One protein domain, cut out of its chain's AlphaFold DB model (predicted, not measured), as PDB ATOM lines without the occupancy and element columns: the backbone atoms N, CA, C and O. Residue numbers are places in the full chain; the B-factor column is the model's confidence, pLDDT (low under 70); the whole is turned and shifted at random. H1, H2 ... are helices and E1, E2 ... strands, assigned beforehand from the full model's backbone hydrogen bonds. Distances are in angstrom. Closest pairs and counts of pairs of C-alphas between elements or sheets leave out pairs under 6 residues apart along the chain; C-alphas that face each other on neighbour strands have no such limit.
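This is residues 643 to 728 of the 728 residues of the protein "DEAD/DEAH box helicase" of Prevotella copri (UniProt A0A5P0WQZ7). A single sheet of six strands curls like part of a barrel, and beyond it a thin tail with the short helix H1 sticks out, residues 716 to 728 standing free. The strands form a meander in the order E1 E2 E3 E4 E5 E6, each the antiparallel neighbour of the one before. The printed part has 86 residues, with six named strands and then one named helix; the class is mostly strand, with under half of the residues in named elements. The whole is only just loose, close to compact, with a radius of gyration of the C-alphas of 14.6 A, and elongated, spanning 45 by 27 by 26 A.

Start at E1, residues 645 to 648, an edge strand; it forms a hairpin with E2, residues 652 to 655, where N 646 and O 654 are 2.9 A apart. E3, residues 662 to 668, is antiparallel to E2 at 114 degrees, with N 653 and O 663 2.9 A apart. Next comes E4, residues 674 to 680; look for N 664 and O 678, 2.8 A apart. E5, residues 692 to 697, is the antiparallel neighbour of E4 at 136 degrees, with N 675 and O 694 2.9 A apart. E6, residues 701 to 706, is the other edge strand, with N 693 and O 705 2.8 A apart. H1, residues 720 to 726, is not on the sheet; 0 of its 3 O i to N i+4 pairs and 2 of its 4 O i to N i+3 pairs are within hydrogen-bond range.

Find C-alpha 645 at (37.753, 9.403, 32.340), where E1 begins. E3 runs 14.9 A, E4 18.2 A, E5 16.2 A and E6 17.1 A. H1 runs 11.2 A to C-alpha 726 at (45.229, -21.915, 23.828).

The C-alphas farthest apart, those of Arg 699 and Asn 727, are 46.5 A apart. The printed part has no cut; the links E4 to E5 and E6 to H1 are long. Look for pLDDT under 70 at residues 680 to 689, 698 to 700 and 713 to 728.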
ATOM      1  N   ASP A 643      32.963  11.867  34.704       81.50
ATOM      2  CA  ASP A 643      31.959  11.276  33.820       81.50
ATOM      3  C   ASP A 643      32.519  10.697  32.517       81.50
ATOM      4  O   ASP A 643      31.784   9.990  31.828       81.50
ATOM      5  N   ASN A 644      33.775  10.971  32.164       84.81
ATOM      6  CA  ASN A 644      34.385  10.568  30.899       84.81
ATOM      7  C   ASN A 644      35.642   9.718  31.090       84.81
ATOM      8  O   ASN A 644      35.876   8.805  30.293       84.81
ATOM      9  N   ILE A 645      36.441  10.012  32.117       89.69
ATOM     10  CA  ILE A 645      37.753   9.403  32.340       89.69
ATOM     11  C   ILE A 645      37.907   8.829  33.746       89.69
ATOM     12  O   ILE A 645      37.283   9.273  34.706       89.69
ATOM     13  N   CYS A 646      38.771   7.829  33.860       90.44
ATOM     14  CA  CYS A 646      39.257   7.295  35.122       90.44
ATOM     15  C   CYS A 646      40.773   7.148  35.025       90.44
ATOM     16  O   CYS A 646      41.282   6.511  34.108       90.44
ATOM     17  N   VAL A 647      41.497   7.759  35.953       89.88
ATOM     18  CA  VAL A 647      42.948   7.712  36.060       89.88
ATOM     19  C   VAL A 647      43.329   6.963  37.325       89.88
ATOM     20  O   VAL A 647      42.952   7.359  38.430       89.88
ATOM     21  N   ILE A 648      44.119   5.907  37.156       89.56
ATOM     22  CA  ILE A 648      44.656   5.100  38.246       89.56
ATOM     23  C   ILE A 648      46.140   5.415  38.440       89.56
ATOM     24  O   ILE A 648      46.912   5.433  37.480       89.56
ATOM     25  N   ASN A 649      46.544   5.682  39.686       84.50
ATOM     26  CA  ASN A 649      47.929   5.962  40.103       84.50
ATOM     27  C   ASN A 649      48.613   7.134  39.378       84.50
ATOM     28  O   ASN A 649      49.831   7.258  39.413       84.50
ATOM     29  N   SER A 650      47.845   8.012  38.725       84.62
ATOM     30  CA  SER A 650      48.367   9.004  37.773       84.62
ATOM     31  C   SER A 650      49.155   8.406  36.588       84.62
ATOM     32  O   SER A 650      49.829   9.149  35.875       84.62
ATOM     33  N   GLU A 651      49.055   7.099  36.350       85.56
ATOM     34  CA  GLU A 651      49.847   6.377  35.347       85.56
ATOM     35  C   GLU A 651      48.983   5.757  34.253       85.56
ATOM     36  O   GLU A 651      49.414   5.673  33.104       85.56
ATOM     37  N   PHE A 652      47.763   5.345  34.593       89.38
ATOM     38  CA  PHE A 652      46.878   4.622  33.687       89.38
ATOM     39  C   PHE A 652      45.574   5.373  33.493       89.38
ATOM     40  O   PHE A 652      44.978   5.820  34.468       89.38
ATOM     41  N   LEU A 653      45.132   5.500  32.246       90.50
ATOM     42  CA  LEU A 653      43.904   6.186  31.857       90.50
ATOM     43  C   LEU A 653      42.916   5.192  31.242       90.50
ATOM     44  O   LEU A 653      43.272   4.453  30.330       90.50
ATOM     45  N   PHE A 654      41.671   5.240  31.697       89.50
ATOM     46  CA  PHE A 654      40.528   4.480  31.203       89.50
ATOM     47  C   PHE A 654      39.451   5.457  30.734       89.50
ATOM     48  O   PHE A 654      39.232   6.495  31.364       89.50
ATOM     49  N   LEU A 655      38.756   5.119  29.651       88.50
ATOM     50  CA  LEU A 655      37.713   5.964  29.067       88.50
ATOM     51  C   LEU A 655      36.343   5.305  29.248       88.50
ATOM     52  O   LEU A 655      36.203   4.101  29.052       88.50
ATOM     53  N   LYS A 656      35.306   6.090  29.559       85.88
ATOM     54  CA  LYS A 656      33.930   5.583  29.725       85.88
ATOM     55  C   LYS A 656      33.404   4.853  28.494       85.88
ATOM     56  O   LYS A 656      32.669   3.881  28.631       85.88
ATOM     57  N   GLN A 657      33.716   5.389  27.316       82.50
ATOM     58  CA  GLN A 657      33.236   4.859  26.041       82.50
ATOM     59  C   GLN A 657      33.768   3.441  25.815       82.50
ATOM     60  O   GLN A 657      33.029   2.602  25.323       82.50
ATOM     61  N   GLU A 658      35.000   3.169  26.260       79.62
ATOM     62  CA  GLU A 658      35.660   1.872  26.107       79.62
ATOM     63  C   GLU A 658      36.441   1.476  27.374       79.62
ATOM     64  O   GLU A 658      37.671   1.533  27.396       79.62
ATOM     65  N   PRO A 659      35.762   1.029  28.451       76.94
ATOM     66  CA  PRO A 659      36.401   0.767  29.746       76.94
ATOM     67  C   PRO A 659      37.379  -0.415  29.754       76.94
ATOM     68  O   PRO A 659      38.047  -0.640  30.757       76.94
ATOM     69  N   ARG A 660      37.421  -1.210  28.676       77.12
ATOM     70  CA  ARG A 660      38.346  -2.346  28.499       77.12
ATOM     71  C   ARG A 660      39.693  -1.930  27.919       77.12
ATOM     72  O   ARG A 660      40.639  -2.711  27.945       77.12
ATOM     73  N   LEU A 661      39.765  -0.737  27.338       77.06
ATOM     74  CA  LEU A 661      41.002  -0.186  26.814       77.06
ATOM     75  C   LEU A 661      41.574   0.769  27.844       77.06
ATOM     76  O   LEU A 661      40.870   1.629  28.383       77.06
ATOM     77  N   TRP A 662      42.864   0.620  28.102       83.25
ATOM     78  CA  TRP A 662      43.581   1.511  28.987       83.25
ATOM     79  C   TRP A 662      44.877   1.973  28.354       83.25
ATOM     80  O   TRP A 662      45.489   1.300  27.522       83.25
ATOM     81  N   PHE A 663      45.266   3.178  28.734       86.38
ATOM     82  CA  PHE A 663      46.394   3.872  28.156       86.38
ATOM     83  C   PHE A 663      47.420   4.174  29.236       86.38
ATOM     84  O   PHE A 663      47.070   4.610  30.333       86.38
ATOM     85  N   LYS A 664      48.699   3.993  28.913       88.94
ATOM     86  CA  LYS A 664      49.799   4.476  29.744       88.94
ATOM     87  C   LYS A 664      49.982   5.969  29.503       88.94
ATOM     88  O   LYS A 664      50.219   6.392  28.371       88.94
ATOM     89  N   ILE A 665      49.884   6.759  30.563       90.06
ATOM     90  CA  ILE A 665      50.051   8.209  30.524       90.06
ATOM     91  C   ILE A 665      51.540   8.534  30.403       90.06
ATOM     92  O   ILE A 665      52.351   8.112  31.224       90.06
ATOM     93  N   LEU A 666      51.896   9.312  29.382       90.06
ATOM     94  CA  LEU A 666      53.238   9.867  29.203       90.06
ATOM     95  C   LEU A 666      53.313  11.297  29.735       90.06
ATOM     96  O   LEU A 666      54.270  11.675  30.407       90.06
ATOM     97  N   LYS A 667      52.293  12.103  29.420       90.31
ATOM     98  CA  LYS A 667      52.141  13.486  29.884       90.31
ATOM     99  C   LYS A 667      50.674  13.774  30.150       90.31
ATOM    100  O   LYS A 667      49.800  13.227  29.482       90.31
ATOM    101  N   LYS A 668      50.414  14.666  31.098       90.56
ATOM    102  CA  LYS A 668      49.073  15.170  31.392       90.56
ATOM    103  C   LYS A 668      49.139  16.593  31.923       90.56
ATOM    104  O   LYS A 668      50.154  16.987  32.499       90.56
ATOM    105  N   THR A 669      48.049  17.328  31.783       85.06
ATOM    106  CA  THR A 669      47.838  18.575  32.523       85.06
ATOM    107  C   THR A 669      47.376  18.290  33.958       85.06
ATOM    108  O   THR A 669      46.927  17.185  34.288       85.06
ATOM    109  N   ASP A 670      47.507  19.278  34.849       75.00
ATOM    110  CA  ASP A 670      47.060  19.159  36.249       75.00
ATOM    111  C   ASP A 670      45.541  18.989  36.361       75.00
ATOM    112  O   ASP A 670      45.062  18.291  37.248       75.00
ATOM    113  N   ASP A 671      44.801  19.588  35.431       74.69
ATOM    114  CA  ASP A 671      43.340  19.563  35.363       74.69
ATOM    115  C   ASP A 671      42.770  18.388  34.562       74.69
ATOM    116  O   ASP A 671      41.556  18.311  34.381       74.69
ATOM    117  N   PHE A 672      43.636  17.499  34.058       84.44
ATOM    118  CA  PHE A 672      43.247  16.330  33.266       84.44
ATOM    119  C   PHE A 672      42.388  16.686  32.031       84.44
ATOM    120  O   PHE A 672      41.566  15.890  31.573       84.44
ATOM    121  N   SER A 673      42.569  17.893  31.481       84.25
ATOM    122  CA  SER A 673      41.964  18.313  30.212       84.25
ATOM    123  C   SER A 673      42.747  17.822  28.994       84.25
ATOM    124  O   SER A 673      42.182  17.709  27.908       84.25
ATOM    125  N   TYR A 674      44.030  17.496  29.160       89.62
ATOM    126  CA  TYR A 674      44.890  17.023  28.084       89.62
ATOM    127  C   TYR A 674      45.826  15.908  28.542       89.62
ATOM    128  O   TYR A 674      46.428  15.979  29.620       89.62
ATOM    129  N   PHE A 675      45.993  14.910  27.677       92.19
ATOM    130  CA  PHE A 675      46.896  13.786  27.867       92.19
ATOM    131  C   PHE A 675      47.676  13.469  26.593       92.19
ATOM    132  O   PHE A 675      47.152  13.563  25.483       92.19
ATOM    133  N   VAL A 676      48.904  12.995  26.786       91.88
ATOM    134  CA  VAL A 676      49.669  12.238  25.792       91.88
ATOM    135  C   VAL A 676      49.823  10.833  26.344       91.88
ATOM    136  O   VAL A 676      50.350  10.663  27.449       91.88
ATOM    137  N   VAL A 677      49.334   9.838  25.614       90.62
ATOM    138  CA  VAL A 677      49.242   8.460  26.097       90.62
ATOM    139  C   VAL A 677      49.662   7.449  25.036       90.62
ATOM    140  O   VAL A 677      49.728   7.769  23.852       90.62
ATOM    141  N   ARG A 678      49.904   6.206  25.455       86.75
ATOM    142  CA  ARG A 678      50.057   5.051  24.556       86.75
ATOM    143  C   ARG A 678      49.089   3.947  24.937       86.75
ATOM    144  O   ARG A 678      48.905   3.676  26.123       86.75
ATOM    145  N   GLU A 679      48.476   3.322  23.941       81.00
ATOM    146  CA  GLU A 679      47.553   2.202  24.139       81.00
ATOM    147  C   GLU A 679      48.292   1.000  24.744       81.00
ATOM    148  O   GLU A 679      49.352   0.600  24.257       81.00
ATOM    149  N   TYR A 680      47.730   0.415  25.804       68.88
ATOM    150  CA  TYR A 680      48.275  -0.776  26.443       68.88
ATOM    151  C   TYR A 680      47.380  -1.983  26.120       68.88
ATOM    152  O   TYR A 680      46.323  -2.167  26.719       68.88
ATOM    153  N   LYS A 681      47.776  -2.811  25.142       61.81
ATOM    154  CA  LYS A 681      47.017  -4.020  24.777       61.81
ATOM    155  C   LYS A 681      47.349  -5.189  25.703       61.81
ATOM    156  O   LYS A 681      48.479  -5.675  25.715       61.81
ATOM    157  N   ASN A 682      46.335  -5.717  26.384       48.66
ATOM    158  CA  ASN A 682      46.382  -7.075  26.918       48.66
ATOM    159  C   ASN A 682      46.290  -8.063  25.731       48.66
ATOM    160  O   ASN A 682      45.333  -7.996  24.967       48.66
ATOM    161  N   PHE A 683      47.282  -8.960  25.607       39.94
ATOM    162  CA  PHE A 683      47.347 -10.179  24.762       39.94
ATOM    163  C   PHE A 683      48.262 -10.292  23.521       39.94
ATOM    164  O   PHE A 683      48.258 -11.358  22.911       39.94
ATOM    165  N   SER A 684      49.155  -9.352  23.181       39.09
ATOM    166  CA  SER A 684      50.195  -9.689  22.170       39.09
ATOM    167  C   SER A 684      51.540  -8.964  22.243       39.09
ATOM    168  O   SER A 684      52.375  -9.170  21.366       39.09
ATOM    169  N   GLY A 685      51.816  -8.159  23.272       42.28
ATOM    170  CA  GLY A 685      53.160  -7.594  23.484       42.28
ATOM    171  C   GLY A 685      53.639  -6.571  22.442       42.28
ATOM    172  O   GLY A 685      54.730  -6.033  22.598       42.28
ATOM    173  N   TYR A 686      52.838  -6.241  21.426       42.97
ATOM    174  CA  TYR A 686      53.117  -5.139  20.508       42.97
ATOM    175  C   TYR A 686      52.324  -3.904  20.942       42.97
ATOM    176  O   TYR A 686      51.124  -3.792  20.682       42.97
ATOM    177  N   ALA A 687      53.000  -2.982  21.629       49.78
ATOM    178  CA  ALA A 687      52.500  -1.625  21.792       49.78
ATOM    179  C   ALA A 687      52.437  -0.968  20.406       49.78
ATOM    180  O   ALA A 687      53.385  -1.066  19.627       49.78
ATOM    181  N   ILE A 688      51.331  -0.297  20.089       54.00
ATOM    182  CA  ILE A 688      51.326   0.628  18.956       54.00
ATOM    183  C   ILE A 688      52.205   1.804  19.391       54.00
ATOM    184  O   ILE A 688      51.884   2.496  20.353       54.00
ATOM    185  N   ASP A 689      53.339   2.004  18.720       60.56
ATOM    186  CA  ASP A 689      54.368   2.978  19.120       60.56
ATOM    187  C   ASP A 689      53.992   4.439  18.783       60.56
ATOM    188  O   ASP A 689      54.836   5.333  18.789       60.56
ATOM    189  N   SER A 690      52.718   4.700  18.465       73.25
ATOM    190  CA  SER A 690      52.212   6.040  18.174       73.25
ATOM    191  C   SER A 690      51.644   6.691  19.429       73.25
ATOM    192  O   SER A 690      50.748   6.134  20.069       73.25
ATOM    193  N   ASP A 691      52.110   7.898  19.730       87.44
ATOM    194  CA  ASP A 691      51.536   8.720  20.789       87.44
ATOM    195  C   ASP A 691      50.106   9.145  20.415       87.44
ATOM    196  O   ASP A 691      49.836   9.600  19.301       87.44
ATOM    197  N   ILE A 692      49.189   8.992  21.367       87.62
ATOM    198  CA  ILE A 692      47.782   9.366  21.245       87.62
ATOM    199  C   ILE A 692      47.548  10.604  22.105       87.62
ATOM    200  O   ILE A 692      47.871  10.635  23.295       87.62
ATOM    201  N   TYR A 693      46.955  11.618  21.497       91.06
ATOM    202  CA  TYR A 693      46.592  12.872  22.129       91.06
ATOM    203  C   TYR A 693      45.122  12.824  22.508       91.06
ATOM    204  O   TYR A 693      44.265  12.608  21.651       91.06
ATOM    205  N   ILE A 694      44.826  13.015  23.791       89.25
ATOM    206  CA  ILE A 694      43.455  13.001  24.297       89.25
ATOM    207  C   ILE A 694      43.153  14.363  24.898       89.25
ATOM    208  O   ILE A 694      43.805  14.782  25.852       89.25
ATOM    209  N   THR A 695      42.149  15.039  24.352       87.75
ATOM    210  CA  THR A 695      41.609  16.291  24.890       87.75
ATOM    211  C   THR A 695      40.211  16.058  25.436       87.75
ATOM    212  O   THR A 695      39.363  15.484  24.750       87.75
ATOM    213  N   GLN A 696      39.968  16.535  26.651       84.56
ATOM    214  CA  GLN A 696      38.658  16.580  27.282       84.56
ATOM    215  C   GLN A 696      38.115  18.014  27.232       84.56
ATOM    216  O   GLN A 696      38.684  18.925  27.830       84.56
ATOM    217  N   ASP A 697      36.975  18.190  26.567       71.44
ATOM    218  CA  ASP A 697      36.208  19.432  26.553       71.44
ATOM    219  C   ASP A 697      34.867  19.218  27.266       71.44
ATOM    220  O   ASP A 697      34.092  18.319  26.942       71.44
ATOM    221  N   SER A 698      34.570  20.098  28.222       56.09
ATOM    222  CA  SER A 698      33.281  20.170  28.916       56.09
ATOM    223  C   SER A 698      32.047  20.207  27.997       56.09
ATOM    224  O   SER A 698      30.989  19.744  28.416       56.09
ATOM    225  N   ARG A 699      32.160  20.735  26.767       54.28
ATOM    226  CA  ARG A 699      31.054  20.835  25.795       54.28
ATOM    227  C   ARG A 699      31.065  19.728  24.743       54.28
ATOM    228  O   ARG A 699      29.998  19.279  24.339       54.28
ATOM    229  N   ASN A 700      32.248  19.309  24.299       57.94
ATOM    230  CA  ASN A 700      32.417  18.408  23.151       57.94
ATOM    231  C   ASN A 700      32.836  16.975  23.538       57.94
ATOM    232  O   ASN A 700      32.997  16.128  22.663       57.94
ATOM    233  N   GLY A 701      32.991  16.684  24.833       72.75
ATOM    234  CA  GLY A 701      33.387  15.367  25.329       72.75
ATOM    235  C   GLY A 701      34.874  15.076  25.114       72.75
ATOM    236  O   GLY A 701      35.720  15.962  25.230       72.75
ATOM    237  N   LEU A 702      35.200  13.810  24.844       84.44
ATOM    238  CA  LEU A 702      36.568  13.363  24.581       84.44
ATOM    239  C   LEU A 702      36.863  13.377  23.081       84.44
ATOM    240  O   LEU A 702      36.100  12.825  22.290       84.44
ATOM    241  N   ARG A 703      38.011  13.939  22.708       86.81
ATOM    242  CA  ARG A 703      38.574  13.875  21.355       86.81
ATOM    243  C   ARG A 703      39.940  13.205  21.416       86.81
ATOM    244  O   ARG A 703      40.766  13.573  22.250       86.81
ATOM    245  N   LEU A 704      40.139  12.212  20.552       88.81
ATOM    246  CA  LEU A 704      41.360  11.419  20.456       88.81
ATOM    247  C   LEU A 704      41.993  11.631  19.082       88.81
ATOM    248  O   LEU A 704      41.306  11.537  18.062       88.81
ATOM    249  N   GLU A 705      43.297  11.879  19.048       87.62
ATOM    250  CA  GLU A 705      44.058  12.094  17.818       87.62
ATOM    251  C   GLU A 705      45.384  11.338  17.846       87.62
ATOM    252  O   GLU A 705      46.039  11.247  18.882       87.62
ATOM    253  N   SER A 706      45.808  10.829  16.694       84.50
ATOM    254  CA  SER A 706      47.148  10.281  16.479       84.50
ATOM    255  C   SER A 706      47.664  10.800  15.141       84.50
ATOM    256  O   SER A 706      46.946  10.759  14.142       84.50
ATOM    257  N   ASN A 707      48.877  11.361  15.123       80.38
ATOM    258  CA  ASN A 707      49.486  11.972  13.931       80.38
ATOM    259  C   ASN A 707      48.586  12.993  13.192       80.38
ATOM    260  O   ASN A 707      48.597  13.068  11.967       80.38
ATOM    261  N   GLY A 708      47.792  13.778  13.932       76.12
ATOM    262  CA  GLY A 708      46.898  14.803  13.371       76.12
ATOM    263  C   GLY A 708      45.594  14.276  12.758       76.12
ATOM    264  O   GLY A 708      44.862  15.046  12.140       76.12
ATOM    265  N   VAL A 709      45.286  12.987  12.927       80.31
ATOM    266  CA  VAL A 709      44.059  12.344  12.428       80.31
ATOM    267  C   VAL A 709      43.223  11.841  13.615       80.31
ATOM    268  O   VAL A 709      43.808  11.370  14.596       80.31
ATOM    269  N   PRO A 710      41.874  11.912  13.561       81.50
ATOM    270  CA  PRO A 710      41.016  11.313  14.577       81.50
ATOM    271  C   PRO A 710      41.360   9.838  14.802       81.50
ATOM    272  O   PRO A 710      41.374   9.042  13.864       81.50
ATOM    273  N   TYR A 711      41.634   9.481  16.052       79.06
ATOM    274  CA  TYR A 711      41.961   8.117  16.441       79.06
ATOM    275  C   TYR A 711      40.707   7.424  16.976       79.06
ATOM    276  O   TYR A 711      40.094   7.876  17.944       79.06
ATOM    277  N   VAL A 712      40.337   6.309  16.346       71.88
ATOM    278  CA  VAL A 712      39.278   5.413  16.821       71.88
ATOM    279  C   VAL A 712      39.947   4.122  17.295       71.88
ATOM    280  O   VAL A 712      40.623   3.478  16.487       71.88
ATOM    281  N   PRO A 713      39.787   3.725  18.569       66.62
ATOM    282  CA  PRO A 713      40.370   2.483  19.060       66.62
ATOM    283  C   PRO A 713      39.817   1.273  18.289       66.62
ATOM    284  O   PRO A 713      38.605   1.133  18.129       66.62
ATOM    285  N   TYR A 714      40.693   0.396  17.789       56.34
ATOM    286  CA  TYR A 714      40.296  -0.736  16.943       56.34
ATOM    287  C   TYR A 714      40.157  -2.025  17.764       56.34
ATOM    288  O   TYR A 714      41.151  -2.564  18.254       56.34
ATOM    289  N   PHE A 715      38.936  -2.558  17.866       53.53
ATOM    290  CA  PHE A 715      38.678  -3.895  18.406       53.53
ATOM    291  C   PHE A 715      38.547  -4.888  17.248       53.53
ATOM    292  O   PHE A 715      37.603  -4.811  16.464       53.53
ATOM    293  N   GLN A 716      39.456  -5.858  17.148       44.12
ATOM    294  CA  GLN A 716      39.150  -7.081  16.411       44.12
ATOM    295  C   GLN A 716      38.399  -8.010  17.364       44.12
ATOM    296  O   GLN A 716      38.939  -8.456  18.376       44.12
ATOM    297  N   THR A 717      37.131  -8.284  17.069       39.09
ATOM    298  CA  THR A 717      36.372  -9.368  17.693       39.09
ATOM    299  C   THR A 717      37.006 -10.697  17.290       39.09
ATOM    300  O   THR A 717      36.675 -11.276  16.261       39.09
ATOM    301  N   VAL A 718      37.941 -11.186  18.102       39.06
ATOM    302  CA  VAL A 718      38.484 -12.541  17.960       39.06
ATOM    303  C   VAL A 718      37.354 -13.528  18.252       39.06
ATOM    304  O   VAL A 718      36.668 -13.431  19.275       39.06
ATOM    305  N   SER A 719      37.104 -14.453  17.327       38.19
ATOM    306  CA  SER A 719      36.011 -15.413  17.478       38.19
ATOM    307  C   SER A 719      36.281 -16.351  18.664       38.19
ATOM    308  O   SER A 719      37.421 -16.730  18.936       38.19
ATOM    309  N   ARG A 720      35.222 -16.821  19.340       41.53
ATOM    310  CA  ARG A 720      35.326 -17.870  20.380       41.53
ATOM    311  C   ARG A 720      36.056 -19.139  19.901       41.53
ATOM    312  O   ARG A 720      36.496 -19.922  20.736       41.53
ATOM    313  N   ALA A 721      36.179 -19.352  18.588       41.16
ATOM    314  CA  ALA A 721      36.882 -20.492  18.009       41.16
ATOM    315  C   ALA A 721      38.416 -20.353  18.067       41.16
ATOM    316  O   ALA A 721      39.099 -21.363  18.217       41.16
ATOM    317  N   GLU A 722      38.964 -19.136  18.019       40.47
ATOM    318  CA  GLU A 722      40.415 -18.904  18.135       40.47
ATOM    319  C   GLU A 722      40.911 -19.002  19.584       40.47
ATOM    320  O   GLU A 722      42.022 -19.472  19.823       40.47
ATOM    321  N   LEU A 723      40.056 -18.675  20.560       41.34
ATOM    322  CA  LEU A 723      40.358 -18.799  21.994       41.34
ATOM    323  C   LEU A 723      40.585 -20.258  22.440       41.34
ATOM    324  O   LEU A 723      41.408 -20.515  23.315       41.34
ATOM    325  N   ARG A 724      39.943 -21.237  21.784       43.34
ATOM    326  CA  ARG A 724      40.083 -22.670  22.115       43.34
ATOM    327  C   ARG A 724      41.432 -23.287  21.731       43.34
ATOM    328  O   ARG A 724      41.740 -24.376  22.202       43.34
ATOM    329  N   LYS A 725      42.252 -22.623  20.907       36.59
ATOM    330  CA  LYS A 725      43.597 -23.121  20.552       36.59
ATOM    331  C   LYS A 725      44.623 -22.988  21.684       36.59
ATOM    332  O   LYS A 725      45.693 -23.576  21.579       36.59
ATOM    333  N   TYR A 726      44.296 -22.256  22.750       39.50
ATOM    334  CA  TYR A 726      45.229 -21.915  23.828       39.50
ATOM    335  C   TYR A 726      44.800 -22.427  25.218       39.50
ATOM    336  O   TYR A 726      45.346 -21.972  26.215       39.50
ATOM    337  N   ASN A 727      43.865 -23.389  25.290       37.12
ATOM    338  CA  ASN A 727      43.359 -24.011  26.530       37.12
ATOM    339  C   ASN A 727      42.948 -23.010  27.637       37.12
ATOM    340  O   ASN A 727      43.463 -23.054  28.755       37.12
ATOM    341  N   LEU A 728      41.961 -22.161  27.327       37.22
ATOM    342  CA  LEU A 728      41.081 -21.505  28.303       37.22
ATOM    343  C   LEU A 728      39.630 -21.934  28.070       37.22
ATOM    344  O   LEU A 728      39.186 -21.893  26.895       37.22
TER     345      LEU A 728